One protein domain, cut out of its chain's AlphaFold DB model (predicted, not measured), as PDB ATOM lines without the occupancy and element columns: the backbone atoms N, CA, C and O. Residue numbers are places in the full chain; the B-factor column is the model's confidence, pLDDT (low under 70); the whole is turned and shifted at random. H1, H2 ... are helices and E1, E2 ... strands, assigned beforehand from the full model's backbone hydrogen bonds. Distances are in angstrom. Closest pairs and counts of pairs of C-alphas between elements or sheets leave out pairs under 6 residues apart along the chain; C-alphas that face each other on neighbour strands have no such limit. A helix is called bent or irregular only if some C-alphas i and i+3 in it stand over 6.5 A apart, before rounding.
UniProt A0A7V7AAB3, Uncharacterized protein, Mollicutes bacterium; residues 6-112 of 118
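AT A GLANCE: This is residues 6 to 112 of the 118 residues of an uncharacterized protein of Mollicutes bacterium (UniProt A0A7V7AAB3). A small closed barrel of five strands, E1 to E5, has one long bent hairpin, E1 and E2, that runs on beyond the ring. H1 packs on the part of this hairpin near its turn, and the longer H2 lies outside the barrel over E2, towards the opposite end of the longest axis. The printed part has 107 residues, with the named elements in the order E1 E2 E3 E4 H1 E5 H2; round the mixed ring run E1 E2 E3 E4 E5 and back to E1. The class is mixed, helices and strands. The whole is only just compact, close to loose, with a radius of gyration of the C-alphas of 15.3 A, and elongated, spanning 51 by 29 by 27 A.

IN THESE COORDINATES: E1, residues 6 to 19, begins at C-alpha 6 (159.704, 178.533, 143.181), is 34.1 A long and bends by 69 degrees at residue 14. E2, residues 22 to 40, is 30.0 A long and bends by 120 degrees at residue 36. E3 is residues 45 to 48 and E4 residues 54 to 57. E5, residues 79 to 86, is 19.0 A long and bends by 59 degrees at residue 83. H1 is residues 68 to 73, with C-alpha 68 at (173.467, 161.350, 152.856). H2, residues 94 to 110, is 24.6 A long and ends at C-alpha 110 (168.890, 182.421, 126.274).

HOW THE PARTS SIT: E1 to E4 form a meander, each strand the antiparallel neighbour of the one before. In the hairpin E1 and E2, N 8 and O 35 are 2.9 A apart and N 17 and O 24 2.9 A. E2 is staggered, pairing with E1 over residues 22 to 37 and with E3 over 37 to 40, where N 38 and O 47 are 2.8 A apart. In the hairpin E3 and E4, N 55 and O 46 are 2.8 A apart. E4 and E5 are parallel, with N 81 and O 56 at 2.9 A; with H1 between them they form a strand-helix-strand unit with a right-handed crossover. E5 and E1 are antiparallel and close the ring, with N 9 and O 83 at 3.0 A. H1 is on the barrel, outside it and over none of its strands, at a height over the sheet of 4.3 A, only just above the sheet's level; its closest C-alphas to E2 are those of Ala 71 and Met 23, 6.5 A apart. H2 is on the barrel, outside it, at a height of 9.8 A, over E2 and along the strands, at 18 degrees to E2 on the local plane. The closest C-alphas of H2 and E2 are those of Ala 104 and Leu 38, 6.2 A apart. H1 and H2 are apart. In H1 and H2 every O i to N i+4 pair is within hydrogen-bond range.

THE WHOLE: The two C-alphas farthest apart, those of Asn 20 and Ser 94, are 51.8 A apart. The printed part has no cut, and no link is long. Residues 90 to 96, of which 94 to 96 belong to H2, stand free. The mean pLDDT of the printed part is 89.1, and residues 110 to 112 are under 70.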
ATOM      1  N   ALA A   6     159.656 178.731 141.742       95.25
ATOM      2  CA  ALA A   6     159.704 178.533 143.181       95.25
ATOM      3  C   ALA A   6     160.264 179.753 143.914       95.25
ATOM      4  O   ALA A   6     161.130 180.467 143.411       95.25
ATOM      5  N   LEU A   7     159.798 179.952 145.148       95.62
ATOM      6  CA  LEU A   7     160.498 180.766 146.133       95.62
ATOM      7  C   LEU A   7     161.582 179.901 146.779       95.62
ATOM      8  O   LEU A   7     161.271 178.855 147.358       95.62
ATOM      9  N   ILE A   8     162.831 180.349 146.697       95.75
ATOM     10  CA  ILE A   8     163.995 179.591 147.154       95.75
ATOM     11  C   ILE A   8     164.756 180.348 148.231       95.75
ATOM     12  O   ILE A   8     164.983 181.552 148.112       95.75
ATOM     13  N   GLU A   9     165.170 179.618 149.268       95.81
ATOM     14  CA  GLU A   9     166.194 180.070 150.210       95.81
ATOM     15  C   GLU A   9     167.560 179.576 149.737       95.81
ATOM     16  O   GLU A   9     167.826 178.371 149.715       95.81
ATOM     17  N   VAL A  10     168.410 180.518 149.344       96.38
ATOM     18  CA  VAL A  10     169.783 180.271 148.917       96.38
ATOM     19  C   VAL A  10     170.701 180.510 150.100       96.38
ATOM     20  O   VAL A  10     170.626 181.563 150.731       96.38
ATOM     21  N   GLY A  11     171.569 179.554 150.403       94.81
ATOM     22  CA  GLY A  11     172.519 179.680 151.501       94.81
ATOM     23  C   GLY A  11     173.762 178.834 151.292       94.81
ATOM     24  O   GLY A  11     173.865 178.074 150.330       94.81
ATOM     25  N   GLN A  12     174.706 178.976 152.218       94.75
ATOM     26  CA  GLN A  12     175.991 178.289 152.175       94.75
ATOM     27  C   GLN A  12     176.175 177.405 153.403       94.75
ATOM     28  O   GLN A  12     175.641 177.675 154.483       94.75
ATOM     29  N   PHE A  13     176.983 176.360 153.249       92.12
ATOM     30  CA  PHE A  13     177.475 175.597 154.387       92.12
ATOM     31  C   PHE A  13     178.746 176.247 154.936       92.12
ATOM     32  O   PHE A  13     179.719 176.435 154.202       92.12
ATOM     33  N   SER A  14     178.748 176.561 156.232       90.81
ATOM     34  CA  SER A  14     179.912 177.108 156.936       90.81
ATOM     35  C   SER A  14     180.894 176.013 157.345       90.81
ATOM     36  O   SER A  14     182.103 176.237 157.356       90.81
ATOM     37  N   GLN A  15     180.391 174.817 157.668       88.12
ATOM     38  CA  GLN A  15     181.205 173.671 158.070       88.12
ATOM     39  C   GLN A  15     180.571 172.343 157.658       88.12
ATOM     40  O   GLN A  15     179.348 172.187 157.638       88.12
ATOM     41  N   ILE A  16     181.439 171.364 157.405       87.88
ATOM     42  CA  ILE A  16     181.083 169.969 157.146       87.88
ATOM     43  C   ILE A  16     181.799 169.124 158.196       87.88
ATOM     44  O   ILE A  16     183.027 169.073 158.234       87.88
ATOM     45  N   LEU A  17     181.031 168.482 159.071       85.75
ATOM     46  CA  LEU A  17     181.545 167.597 160.111       85.75
ATOM     47  C   LEU A  17     181.292 166.151 159.696       85.75
ATOM     48  O   LEU A  17     180.180 165.813 159.291       85.75
ATOM     49  N   LYS A  18     182.302 165.292 159.826       83.19
ATOM     50  CA  LYS A  18     182.210 163.865 159.512       83.19
ATOM     51  C   LYS A  18     182.615 163.048 160.733       83.19
ATOM     52  O   LYS A  18     183.730 163.191 161.221       83.19
ATOM     53  N   ASP A  19     181.718 162.181 161.179       79.56
ATOM     54  CA  ASP A  19     182.001 161.092 162.112       79.56
ATOM     55  C   ASP A  19     181.724 159.762 161.393       79.56
ATOM     56  O   ASP A  19     180.983 159.735 160.410       79.56
ATOM     57  N   ASN A  20     182.320 158.662 161.848       75.81
ATOM     58  CA  ASN A  20     182.385 157.366 161.163       75.81
ATOM     59  C   ASN A  20     181.051 156.879 160.558       75.81
ATOM     60  O   ASN A  20     181.071 156.166 159.556       75.81
ATOM     61  N   ALA A  21     179.902 157.273 161.120       77.06
ATOM     62  CA  ALA A  21     178.572 156.927 160.613       77.06
ATOM     63  C   ALA A  21     177.763 158.097 160.004       77.06
ATOM     64  O   ALA A  21     176.783 157.833 159.305       77.06
ATOM     65  N   TYR A  22     178.136 159.363 160.230       73.00
ATOM     66  CA  TYR A  22     177.293 160.520 159.899       73.00
ATOM     67  C   TYR A  22     178.087 161.717 159.372       73.00
ATOM     68  O   TYR A  22     179.168 162.036 159.862       73.00
ATOM     69  N   MET A  23     177.494 162.436 158.417       82.31
ATOM     70  CA  MET A  23     177.913 163.792 158.065       82.31
ATOM     71  C   MET A  23     176.884 164.794 158.561       82.31
ATOM     72  O   MET A  23     175.678 164.577 158.442       82.31
ATOM     73  N   LYS A  24     177.375 165.893 159.123       84.69
ATOM     74  CA  LYS A  24     176.572 167.021 159.573       84.69
ATOM     75  C   LYS A  24     177.026 168.265 158.828       84.69
ATOM     76  O   LYS A  24     178.190 168.651 158.904       84.69
ATOM     77  N   LEU A  25     176.081 168.891 158.143       88.75
ATOM     78  CA  LEU A  25     176.270 170.173 157.483       88.75
ATOM     79  C   LEU A  25     175.779 171.281 158.409       88.75
ATOM     80  O   LEU A  25     174.687 171.185 158.974       88.75
ATOM     81  N   VAL A  26     176.591 172.317 158.581       90.50
ATOM     82  CA  VAL A  26     176.218 173.524 159.321       90.50
ATOM     83  C   VAL A  26     175.903 174.606 158.302       90.50
ATOM     84  O   VAL A  26     176.762 174.963 157.501       90.50
ATOM     85  N   ILE A  27     174.665 175.091 158.311       89.19
ATOM     86  CA  ILE A  27     174.212 176.158 157.420       89.19
ATOM     87  C   ILE A  27     174.547 177.500 158.062       89.19
ATOM     88  O   ILE A  27     174.300 177.708 159.252       89.19
ATOM     89  N   ASP A  28     175.088 178.409 157.261       89.31
ATOM     90  CA  ASP A  28     175.197 179.811 157.629       89.31
ATOM     91  C   ASP A  28     173.846 180.504 157.415       89.31
ATOM     92  O   ASP A  28     173.472 180.865 156.298       89.31
ATOM     93  N   HIS A  29     173.085 180.642 158.499       85.62
ATOM     94  CA  HIS A  29     171.755 181.242 158.454       85.62
ATOM     95  C   HIS A  29     171.774 182.767 158.297       85.62
ATOM     96  O   HIS A  29     170.773 183.324 157.848       85.62
ATOM     97  N   GLU A  30     172.878 183.444 158.631       89.00
ATOM     98  CA  GLU A  30     172.974 184.907 158.517       89.00
ATOM     99  C   GLU A  30     173.056 185.353 157.053       89.00
ATOM    100  O   GLU A  30     172.607 186.443 156.703       89.00
ATOM    101  N   ASN A  31     173.562 184.472 156.186       86.94
ATOM    102  CA  ASN A  31     173.745 184.726 154.760       86.94
ATOM    103  C   ASN A  31     172.656 184.106 153.867       86.94
ATOM    104  O   ASN A  31     172.810 184.082 152.642       86.94
ATOM    105  N   ILE A  32     171.545 183.627 154.443       93.25
ATOM    106  CA  ILE A  32     170.427 183.104 153.650       93.25
ATOM    107  C   ILE A  32     169.717 184.241 152.914       93.25
ATOM    108  O   ILE A  32     169.256 185.215 153.512       93.25
ATOM    109  N   LYS A  33     169.558 184.075 151.602       94.56
ATOM    110  CA  LYS A  33     168.818 184.990 150.727       94.56
ATOM    111  C   LYS A  33     167.577 184.315 150.172       94.56
ATOM    112  O   LYS A  33     167.567 183.110 149.948       94.56
ATOM    113  N   LYS A  34     166.536 185.103 149.910       95.75
ATOM    114  CA  LYS A  34     165.320 184.642 149.232       95.75
ATOM    115  C   LYS A  34     165.276 185.183 147.819       95.75
ATOM    116  O   LYS A  34     165.493 186.375 147.618       95.75
ATOM    117  N   CYS A  35     164.979 184.321 146.861       95.88
ATOM    118  CA  CYS A  35     164.807 184.712 145.468       95.88
ATOM    119  C   CYS A  35     163.746 183.848 144.790       95.88
ATOM    120  O   CYS A  35     163.397 182.769 145.272       95.88
ATOM    121  N   PHE A  36     163.222 184.347 143.675       96.44
ATOM    122  CA  PHE A  36     162.389 183.559 142.781       96.44
ATOM    123  C   PHE A  36     163.284 182.871 141.762       96.44
ATOM    124  O   PHE A  36     164.176 183.498 141.190       96.44
ATOM    125  N   CYS A  37     163.063 181.581 141.556       95.75
ATOM    126  CA  CYS A  37     163.842 180.790 140.618       95.75
ATOM    127  C   CYS A  37     162.937 179.965 139.713       95.75
ATOM    128  O   CYS A  37     161.894 179.479 140.151       95.75
ATOM    129  N   LEU A  38     163.385 179.759 138.481       94.88
ATOM    130  CA  LEU A  38     162.890 178.708 137.609       94.88
ATOM    131  C   LEU A  38     163.578 177.392 137.990       94.88
ATOM    132  O   LEU A  38     164.803 177.336 138.075       94.88
ATOM    133  N   LEU A  39     162.799 176.341 138.222       93.81
ATOM    134  CA  LEU A  39     163.303 174.990 138.428       93.81
ATOM    135  C   LEU A  39     163.450 174.286 137.079       93.81
ATOM    136  O   LEU A  39     162.479 174.156 136.329       93.81
ATOM    137  N   ILE A  40     164.656 173.801 136.803       91.19
ATOM    138  CA  ILE A  40     165.000 173.029 135.605       91.19
ATOM    139  C   ILE A  40     165.647 171.698 136.008       91.19
ATOM    140  O   ILE A  40     165.845 171.434 137.197       91.19
ATOM    141  N   ASP A  41     165.936 170.843 135.023       89.00
ATOM    142  CA  ASP A  41     166.526 169.510 135.232       89.00
ATOM    143  C   ASP A  41     165.776 168.703 136.309       89.00
ATOM    144  O   ASP A  41     166.310 168.353 137.359       89.00
ATOM    145  N   ASP A  42     164.463 168.538 136.118       87.44
ATOM    146  CA  ASP A  42     163.546 167.890 137.068       87.44
ATOM    147  C   ASP A  42     163.537 168.486 138.494       87.44
ATOM    148  O   ASP A  42     162.995 167.896 139.432       87.44
ATOM    149  N   GLY A  43     164.039 169.713 138.657       88.25
ATOM    150  CA  GLY A  43     164.142 170.416 139.935       88.25
ATOM    151  C   GLY A  43     165.472 170.202 140.661       88.25
ATOM    152  O   GLY A  43     165.546 170.484 141.856       88.25
ATOM    153  N   ASN A  44     166.504 169.704 139.975       91.00
ATOM    154  CA  ASN A  44     167.866 169.618 140.513       91.00
ATOM    155  C   ASN A  44     168.611 170.954 140.436       91.00
ATOM    156  O   ASN A  44     169.521 171.195 141.228       91.00
ATOM    157  N   VAL A  45     168.224 171.820 139.498       94.00
ATOM    158  CA  VAL A  45     168.847 173.128 139.291       94.00
ATOM    159  C   VAL A  45     167.788 174.213 139.403       94.00
ATOM    160  O   VAL A  45     166.679 174.098 138.875       94.00
ATOM    161  N   ALA A  46     168.139 175.275 140.114       95.19
ATOM    162  CA  ALA A  46     167.335 176.467 140.259       95.19
ATOM    163  C   ALA A  46     168.051 177.658 139.628       95.19
ATOM    164  O   ALA A  46     169.182 177.956 139.996       95.19
ATOM    165  N   VAL A  47     167.377 178.366 138.728       95.44
ATOM    166  CA  VAL A  47     167.922 179.549 138.057       95.44
ATOM    167  C   VAL A  47     167.190 180.784 138.552       95.44
ATOM    168  O   VAL A  47     165.977 180.896 138.375       95.44
ATOM    169  N   ASN A  48     167.909 181.718 139.166       95.06
ATOM    170  CA  ASN A  48     167.355 182.987 139.621       95.06
ATOM    171  C   ASN A  48     166.746 183.752 138.439       95.06
ATOM    172  O   ASN A  48     167.445 184.071 137.478       95.06
ATOM    173  N   VAL A  49     165.453 184.076 138.509       93.75
ATOM    174  CA  VAL A  49     164.746 184.707 137.379       93.75
ATOM    175  C   VAL A  49     165.278 186.110 137.067       93.75
ATOM    176  O   VAL A  49     165.298 186.522 135.908       93.75
ATOM    177  N   GLU A  50     165.778 186.819 138.081       91.50
ATOM    178  CA  GLU A  50     166.305 188.176 137.931       91.50
ATOM    179  C   GLU A  50     167.753 188.162 137.457       91.50
ATOM    180  O   GLU A  50     168.092 188.790 136.455       91.50
ATOM    181  N   THR A  51     168.622 187.433 138.160       93.06
ATOM    182  CA  THR A  51     170.072 187.497 137.918       93.06
ATOM    183  C   THR A  51     170.554 186.478 136.893       93.06
ATOM    184  O   THR A  51     171.562 186.720 136.233       93.06
ATOM    185  N   GLY A  52     169.827 185.375 136.707       92.38
ATOM    186  CA  GLY A  52     170.271 184.227 135.916       92.38
ATOM    187  C   GLY A  52     171.306 183.357 136.631       92.38
ATOM    188  O   GLY A  52     171.842 182.444 136.021       92.38
ATOM    189  N   GLU A  53     171.616 183.636 137.901       94.38
ATOM    190  CA  GLU A  53     172.502 182.778 138.689       94.38
ATOM    191  C   GLU A  53     171.875 181.399 138.897       94.38
ATOM    192  O   GLU A  53     170.699 181.290 139.251       94.38
ATOM    193  N   GLU A  54     172.682 180.358 138.718       95.00
ATOM    194  CA  GLU A  54     172.274 178.972 138.918       95.00
ATOM    195  C   GLU A  54     172.692 178.476 140.300       95.00
ATOM    196  O   GLU A  54     173.800 178.740 140.778       95.00
ATOM    197  N   TYR A  55     171.806 177.711 140.925       95.56
ATOM    198  CA  TYR A  55     172.040 177.068 142.205       95.56
ATOM    199  C   TYR A  55     171.676 175.592 142.110       95.56
ATOM    200  O   TYR A  55     170.586 175.223 141.665       95.56
ATOM    201  N   GLU A  56     172.570 174.744 142.603       95.25
ATOM    202  CA  GLU A  56     172.268 173.335 142.816       95.25
ATOM    203  C   GLU A  56     171.258 173.195 143.966       95.25
ATOM    204  O   GLU A  56     171.399 173.815 145.030       95.25
ATOM    205  N   VAL A  57     170.218 172.390 143.748       94.38
ATOM    206  CA  VAL A  57     169.176 172.128 144.740       94.38
ATOM    207  C   VAL A  57     169.611 170.999 145.663       94.38
ATOM    208  O   VAL A  57     169.717 169.839 145.266       94.38
ATOM    209  N   ILE A  58     169.780 171.321 146.946       91.94
ATOM    210  CA  ILE A  58     170.077 170.317 147.966       91.94
ATOM    211  C   ILE A  58     168.783 169.600 148.347       91.94
ATOM    212  O   ILE A  58     167.932 170.125 149.074       91.94
ATOM    213  N   LYS A  59     168.646 168.360 147.868       84.62
ATOM    214  CA  LYS A  59     167.490 167.508 148.164       84.62
ATOM    215  C   LYS A  59     167.429 167.140 149.642       84.62
ATOM    216  O   LYS A  59     168.428 166.764 150.267       84.62
ATOM    217  N   ARG A  60     166.209 167.188 150.173       85.12
ATOM    218  CA  ARG A  60     165.880 166.769 151.533       85.12
ATOM    219  C   ARG A  60     164.972 165.543 151.519       85.12
ATOM    220  O   ARG A  60     164.219 165.345 150.570       85.12
ATOM    221  N   ASP A  61     165.063 164.729 152.564       85.50
ATOM    222  CA  ASP A  61     164.151 163.614 152.804       85.50
ATOM    223  C   ASP A  61     162.745 164.099 153.214       85.50
ATOM    224  O   ASP A  61     162.491 165.294 153.395       85.50
ATOM    225  N   ASP A  62     161.823 163.154 153.392       85.06
ATOM    226  CA  ASP A  62     160.438 163.379 153.832       85.06
ATOM    227  C   ASP A  62     160.325 164.077 155.200       85.06
ATOM    228  O   ASP A  62     159.280 164.624 155.552       85.06
ATOM    229  N   LYS A  63     161.412 164.087 155.973       86.50
ATOM    230  CA  LYS A  63     161.520 164.707 157.297       86.50
ATOM    231  C   LYS A  63     162.270 166.038 157.245       86.50
ATOM    232  O   LYS A  63     162.590 166.592 158.298       86.50
ATOM    233  N   GLY A  64     162.557 166.550 156.048       81.81
ATOM    234  CA  GLY A  64     163.218 167.833 155.827       81.81
ATOM    235  C   GLY A  64     164.721 167.831 156.122       81.81
ATOM    236  O   GLY A  64     165.306 168.907 156.294       81.81
ATOM    237  N   ARG A  65     165.363 166.660 156.191       84.81
ATOM    238  CA  ARG A  65     166.806 166.513 156.439       84.81
ATOM    239  C   ARG A  65     167.557 166.418 155.123       84.81
ATOM    240  O   ARG A  65     167.055 165.824 154.181       84.81
ATOM    241  N   ILE A  66     168.778 166.936 155.067       86.62
ATOM    242  CA  ILE A  66     169.646 166.733 153.901       86.62
ATOM    243  C   ILE A  66     169.977 165.238 153.788       86.62
ATOM    244  O   ILE A  66     170.289 164.593 154.794       86.62
ATOM    245  N   THR A  67     169.874 164.689 152.578       85.94
ATOM    246  CA  THR A  67     170.190 163.278 152.306       85.94
ATOM    247  C   THR A  67     171.683 162.997 152.489       85.94
ATOM    248  O   THR A  67     172.515 163.905 152.466       85.94
ATOM    249  N   LYS A  68     172.055 161.726 152.685       83.19
ATOM    250  CA  LYS A  68     173.467 161.350 152.856       83.19
ATOM    251  C   LYS A  68     174.274 161.650 151.593       83.19
ATOM    252  O   LYS A  68     175.418 162.077 151.692       83.19
ATOM    253  N   GLU A  69     173.666 161.419 150.439       86.19
ATOM    254  CA  GLU A  69     174.227 161.635 149.112       86.19
ATOM    255  C   GLU A  69     174.508 163.125 148.900       86.19
ATOM    256  O   GLU A  69     175.657 163.501 148.686       86.19
ATOM    257  N   ALA A  70     173.511 163.991 149.123       88.00
ATOM    258  CA  ALA A  70     173.709 165.437 149.030       88.00
ATOM    259  C   ALA A  70     174.751 165.948 150.042       88.00
ATOM    260  O   ALA A  70     175.527 166.853 149.745       88.00
ATOM    261  N   ALA A  71     174.822 165.349 151.236       87.62
ATOM    262  CA  ALA A  71     175.832 165.713 152.226       87.62
ATOM    263  C   ALA A  71     177.264 165.299 151.848       87.62
ATOM    264  O   ALA A  71     178.204 165.961 152.282       87.62
ATOM    265  N   LEU A  72     177.439 164.230 151.063       87.31
ATOM    266  CA  LEU A  72     178.746 163.801 150.549       87.31
ATOM    267  C   LEU A  72     179.285 164.738 149.466       87.31
ATOM    268  O   LEU A  72     180.500 164.876 149.335       87.31
ATOM    269  N   GLU A  73     178.389 165.338 148.688       88.88
ATOM    270  CA  GLU A  73     178.725 166.159 147.520       88.88
ATOM    271  C   GLU A  73     178.800 167.658 147.853       88.88
ATOM    272  O   GLU A  73     179.441 168.427 147.130       88.88
ATOM    273  N   ALA A  74     178.211 168.065 148.982       90.75
ATOM    274  CA  ALA A  74     178.211 169.439 149.462       90.75
ATOM    275  C   ALA A  74     179.627 170.002 149.675       90.75
ATOM    276  O   ALA A  74     180.526 169.349 150.212       90.75
ATOM    277  N   LYS A  75     179.802 171.274 149.309       91.62
ATOM    278  CA  LYS A  75     181.041 172.043 149.482       91.62
ATOM    279  C   LYS A  75     180.786 173.273 150.350       91.62
ATOM    280  O   LYS A  75     179.683 173.810 150.386       91.62
ATOM    281  N   THR A  76     181.813 173.740 151.055       90.50
ATOM    282  CA  THR A  76     181.749 175.021 151.773       90.50
ATOM    283  C   THR A  76     181.914 176.192 150.804       90.50
ATOM    284  O   THR A  76     182.520 176.044 149.741       90.50
ATOM    285  N   ASN A  77     181.380 177.364 151.170       86.56
ATOM    286  CA  ASN A  77     181.436 178.604 150.375       86.56
ATOM    287  C   ASN A  77     180.778 178.527 148.979       86.56
ATOM    288  O   ASN A  77     181.070 179.347 148.110       86.56
ATOM    289  N   VAL A  78     179.895 177.550 148.756       92.50
ATOM    290  CA  VAL A  78     179.066 177.434 147.548       92.50
ATOM    291  C   VAL A  78     177.621 177.760 147.914       92.50
ATOM    292  O   VAL A  78     177.134 177.329 148.960       92.50
ATOM    293  N   ASN A  79     176.953 178.541 147.063       94.38
ATOM    294  CA  ASN A  79     175.534 178.857 147.203       94.38
ATOM    295  C   ASN A  79     174.688 177.686 146.707       94.38
ATOM    296  O   ASN A  79     174.775 177.306 145.542       94.38
ATOM    297  N   TYR A  80     173.837 177.172 147.583       95.38
ATOM    298  CA  TYR A  80     172.890 176.108 147.282       95.38
ATOM    299  C   TYR A  80     171.462 176.593 147.474       95.38
ATOM    300  O   TYR A  80     171.190 177.390 148.373       95.38
ATOM    301  N   ALA A  81     170.533 176.043 146.697       95.44
ATOM    302  CA  ALA A  81     169.111 176.141 146.988       95.44
ATOM    303  C   ALA A  81     168.766 175.148 148.115       95.44
ATOM    304  O   ALA A  81     168.706 173.936 147.911       95.44
ATOM    305  N   LEU A  82     168.587 175.664 149.335       92.00
ATOM    306  CA  LEU A  82     168.437 174.871 150.563       92.00
ATOM    307  C   LEU A  82     166.982 174.571 150.920       92.00
ATOM    308  O   LEU A  82     166.715 173.634 151.680       92.00
ATOM    309  N   TYR A  83     166.059 175.389 150.430       89.81
ATOM    310  CA  TYR A  83     164.622 175.212 150.577       89.81
ATOM    311  C   TYR A  83     163.946 175.683 149.301       89.81
ATOM    312  O   TYR A  83     164.248 176.768 148.807       89.81
ATOM    313  N   VAL A  84     163.026 174.871 148.792       89.44
ATOM    314  CA  VAL A  84     162.304 175.127 147.550       89.44
ATOM    315  C   VAL A  84     160.817 175.044 147.848       89.44
ATOM    316  O   VAL A  84     160.320 174.010 148.292       89.44
ATOM    317  N   LYS A  85     160.103 176.141 147.606       93.25
ATOM    318  CA  LYS A  85     158.643 176.176 147.638       93.25
ATOM    319  C   LYS A  85     158.138 176.537 146.254       93.25
ATOM    320  O   LYS A  85     158.150 177.713 145.893       93.25
ATOM    321  N   GLU A  86     157.688 175.531 145.510       91.94
ATOM    322  CA  GLU A  86     157.000 175.750 144.238       91.94
ATOM    323  C   GLU A  86     155.788 176.661 144.447       91.94
ATOM    324  O   GLU A  86     155.060 176.563 145.445       91.94
ATOM    325  N   LEU A  87     155.629 177.607 143.529       91.25
ATOM    326  CA  LEU A  87     154.598 178.624 143.580       91.25
ATOM    327  C   LEU A  87     153.462 178.239 142.646       91.25
ATOM    328  O   LEU A  87     153.665 177.853 141.501       91.25
ATOM    329  N   ASP A  88     152.248 178.404 143.153       91.25
ATOM    330  CA  ASP A  88     151.049 178.396 142.330       91.25
ATOM    331  C   ASP A  88     150.827 179.824 141.825       91.25
ATOM    332  O   ASP A  88     150.347 180.681 142.571       91.25
ATOM    333  N   LEU A  89     151.239 180.084 140.584       86.69
ATOM    334  CA  LEU A  89     151.197 181.416 139.973       86.69
ATOM    335  C   LEU A  89     149.774 181.994 139.939       86.69
ATOM    336  O   LEU A  89     149.591 183.187 140.170       86.69
ATOM    337  N   ASN A  90     148.750 181.139 139.828       87.44
ATOM    338  CA  ASN A  90     147.342 181.552 139.853       87.44
ATOM    339  C   ASN A  90     146.896 182.135 141.204       87.44
ATOM    340  O   ASN A  90     145.831 182.745 141.295       87.44
ATOM    341  N   LYS A  91     147.668 181.908 142.274       90.81
ATOM    342  CA  LYS A  91     147.407 182.453 143.615       90.81
ATOM    343  C   LYS A  91     148.198 183.729 143.907       90.81
ATOM    344  O   LYS A  91     148.031 184.295 144.988       90.81
ATOM    345  N   LEU A  92     149.075 184.159 143.001       88.62
ATOM    346  CA  LEU A  92     149.808 185.418 143.114       88.62
ATOM    347  C   LEU A  92     148.985 186.576 142.533       88.62
ATOM    348  O   LEU A  92     147.975 186.366 141.861       88.62
ATOM    349  N   SER A  93     149.401 187.817 142.804       92.62
ATOM    350  CA  SER A  93     148.854 188.960 142.067       92.62
ATOM    351  C   SER A  93     149.204 188.831 140.584       92.62
ATOM    352  O   SER A  93     150.284 188.344 140.247       92.62
ATOM    353  N   SER A  94     148.314 189.300 139.705       90.00
ATOM    354  CA  SER A  94     148.521 189.235 138.253       90.00
ATOM    355  C   SER A  94     149.838 189.889 137.837       90.00
ATOM    356  O   SER A  94     150.622 189.274 137.134       90.00
ATOM    357  N   GLU A  95     150.146 191.075 138.372       92.12
ATOM    358  CA  GLU A  95     151.391 191.794 138.069       92.12
ATOM    359  C   GLU A  95     152.651 190.988 138.418       92.12
ATOM    360  O   GLU A  95     153.605 190.958 137.642       92.12
ATOM    361  N   LEU A  96     152.669 190.322 139.579       89.56
ATOM    362  CA  LEU A  96     153.821 189.519 139.995       89.56
ATOM    363  C   LEU A  96     153.912 188.227 139.184       89.56
ATOM    364  O   LEU A  96     155.012 187.822 138.818       89.56
ATOM    365  N   SER A  97     152.773 187.591 138.907       90.75
ATOM    366  CA  SER A  97     152.708 186.404 138.056       90.75
ATOM    367  C   SER A  97     153.274 186.706 136.668       90.75
ATOM    368  O   SER A  97     154.229 186.054 136.251       90.75
ATOM    369  N   ASP A  98     152.767 187.751 136.010       92.31
ATOM    370  CA  ASP A  98     153.171 188.155 134.659       92.31
ATOM    371  C   ASP A  98     154.666 188.503 134.596       92.31
ATOM    372  O   ASP A  98     155.373 188.112 133.663       92.31
ATOM    373  N   HIS A  99     155.176 189.214 135.610       92.88
ATOM    374  CA  HIS A  99     156.597 189.553 135.720       92.88
ATOM    375  C   HIS A  99     157.479 188.303 135.825       92.88
ATOM    376  O   HIS A  99     158.449 188.162 135.076       92.88
ATOM    377  N   LEU A 100     157.132 187.376 136.726       91.62
ATOM    378  CA  LEU A 100     157.891 186.144 136.942       91.62
ATOM    379  C   LEU A 100     157.858 185.230 135.715       91.62
ATOM    380  O   LEU A 100     158.896 184.682 135.343       91.62
ATOM    381  N   GLU A 101     156.701 185.092 135.065       91.44
ATOM    382  CA  GLU A 101     156.570 184.323 133.827       91.44
ATOM    383  C   GLU A 101     157.419 184.925 132.709       91.44
ATOM    384  O   GLU A 101     158.194 184.210 132.077       91.44
ATOM    385  N   THR A 102     157.334 186.242 132.500       92.25
ATOM    386  CA  THR A 102     158.107 186.938 131.463       92.25
ATOM    387  C   THR A 102     159.604 186.720 131.660       92.25
ATOM    388  O   THR A 102     160.293 186.288 130.736       92.25
ATOM    389  N   LYS A 103     160.107 186.944 132.881       92.88
ATOM    390  CA  LYS A 103     161.523 186.739 133.211       92.88
ATOM    391  C   LYS A 103     161.948 185.286 133.031       92.88
ATOM    392  O   LYS A 103     162.997 185.027 132.451       92.88
ATOM    393  N   ALA A 104     161.134 184.333 133.479       89.25
ATOM    394  CA  ALA A 104     161.432 182.916 133.307       89.25
ATOM    395  C   ALA A 104     161.506 182.521 131.822       89.25
ATOM    396  O   ALA A 104     162.439 181.825 131.422       89.25
ATOM    397  N   TYR A 105     160.582 183.006 130.985       90.00
ATOM    398  CA  TYR A 105     160.612 182.755 129.543       90.00
ATOM    399  C   TYR A 105     161.843 183.354 128.857       90.00
ATOM    400  O   TYR A 105     162.444 182.676 128.024       90.00
ATOM    401  N   GLU A 106     162.240 184.582 129.209       89.62
ATOM    402  CA  GLU A 106     163.479 185.197 128.706       89.62
ATOM    403  C   GLU A 106     164.686 184.284 128.979       89.62
ATOM    404  O   GLU A 106     165.441 183.963 128.060       89.62
ATOM    405  N   ARG A 107     164.806 183.756 130.206       86.56
ATOM    406  CA  ARG A 107     165.904 182.852 130.591       86.56
ATOM    407  C   ARG A 107     165.918 181.542 129.812       86.56
ATOM    408  O   ARG A 107     166.981 181.083 129.411       86.56
ATOM    409  N   MET A 108     164.755 180.953 129.545       82.75
ATOM    410  CA  MET A 108     164.672 179.717 128.755       82.75
ATOM    411  C   MET A 108     165.049 179.908 127.281       82.75
ATOM    412  O   MET A 108     165.415 178.946 126.606       82.75
ATOM    413  N   LEU A 109     164.906 181.123 126.746       79.94
ATOM    414  CA  LEU A 109     165.279 181.431 125.366       79.94
ATOM    415  C   LEU A 109     166.784 181.663 125.211       79.94
ATOM    416  O   LEU A 109     167.326 181.292 124.168       79.94
ATOM    417  N   ASP A 110     167.437 182.213 126.238       69.62
ATOM    418  CA  ASP A 110     168.890 182.421 126.274       69.62
ATOM    419  C   ASP A 110     169.677 181.097 126.273       69.62
ATOM    420  O   ASP A 110     170.786 181.042 125.744       69.62
ATOM    421  N   ASP A 111     169.082 180.014 126.786       57.97
ATOM    422  CA  ASP A 111     169.702 178.683 126.886       57.97
ATOM    423  C   ASP A 111     169.589 177.843 125.593       57.97
ATOM    424  O   ASP A 111     170.005 176.683 125.515       57.97
ATOM    425  N   LYS A 112     169.032 178.413 124.512       50.22
ATOM    426  CA  LYS A 112     169.114 177.774 123.192       50.22
ATOM    427  C   LYS A 112     170.537 177.938 122.659       50.22
ATOM    428  O   LYS A 112     171.006 179.072 122.555       50.22
TER     429      LYS A 112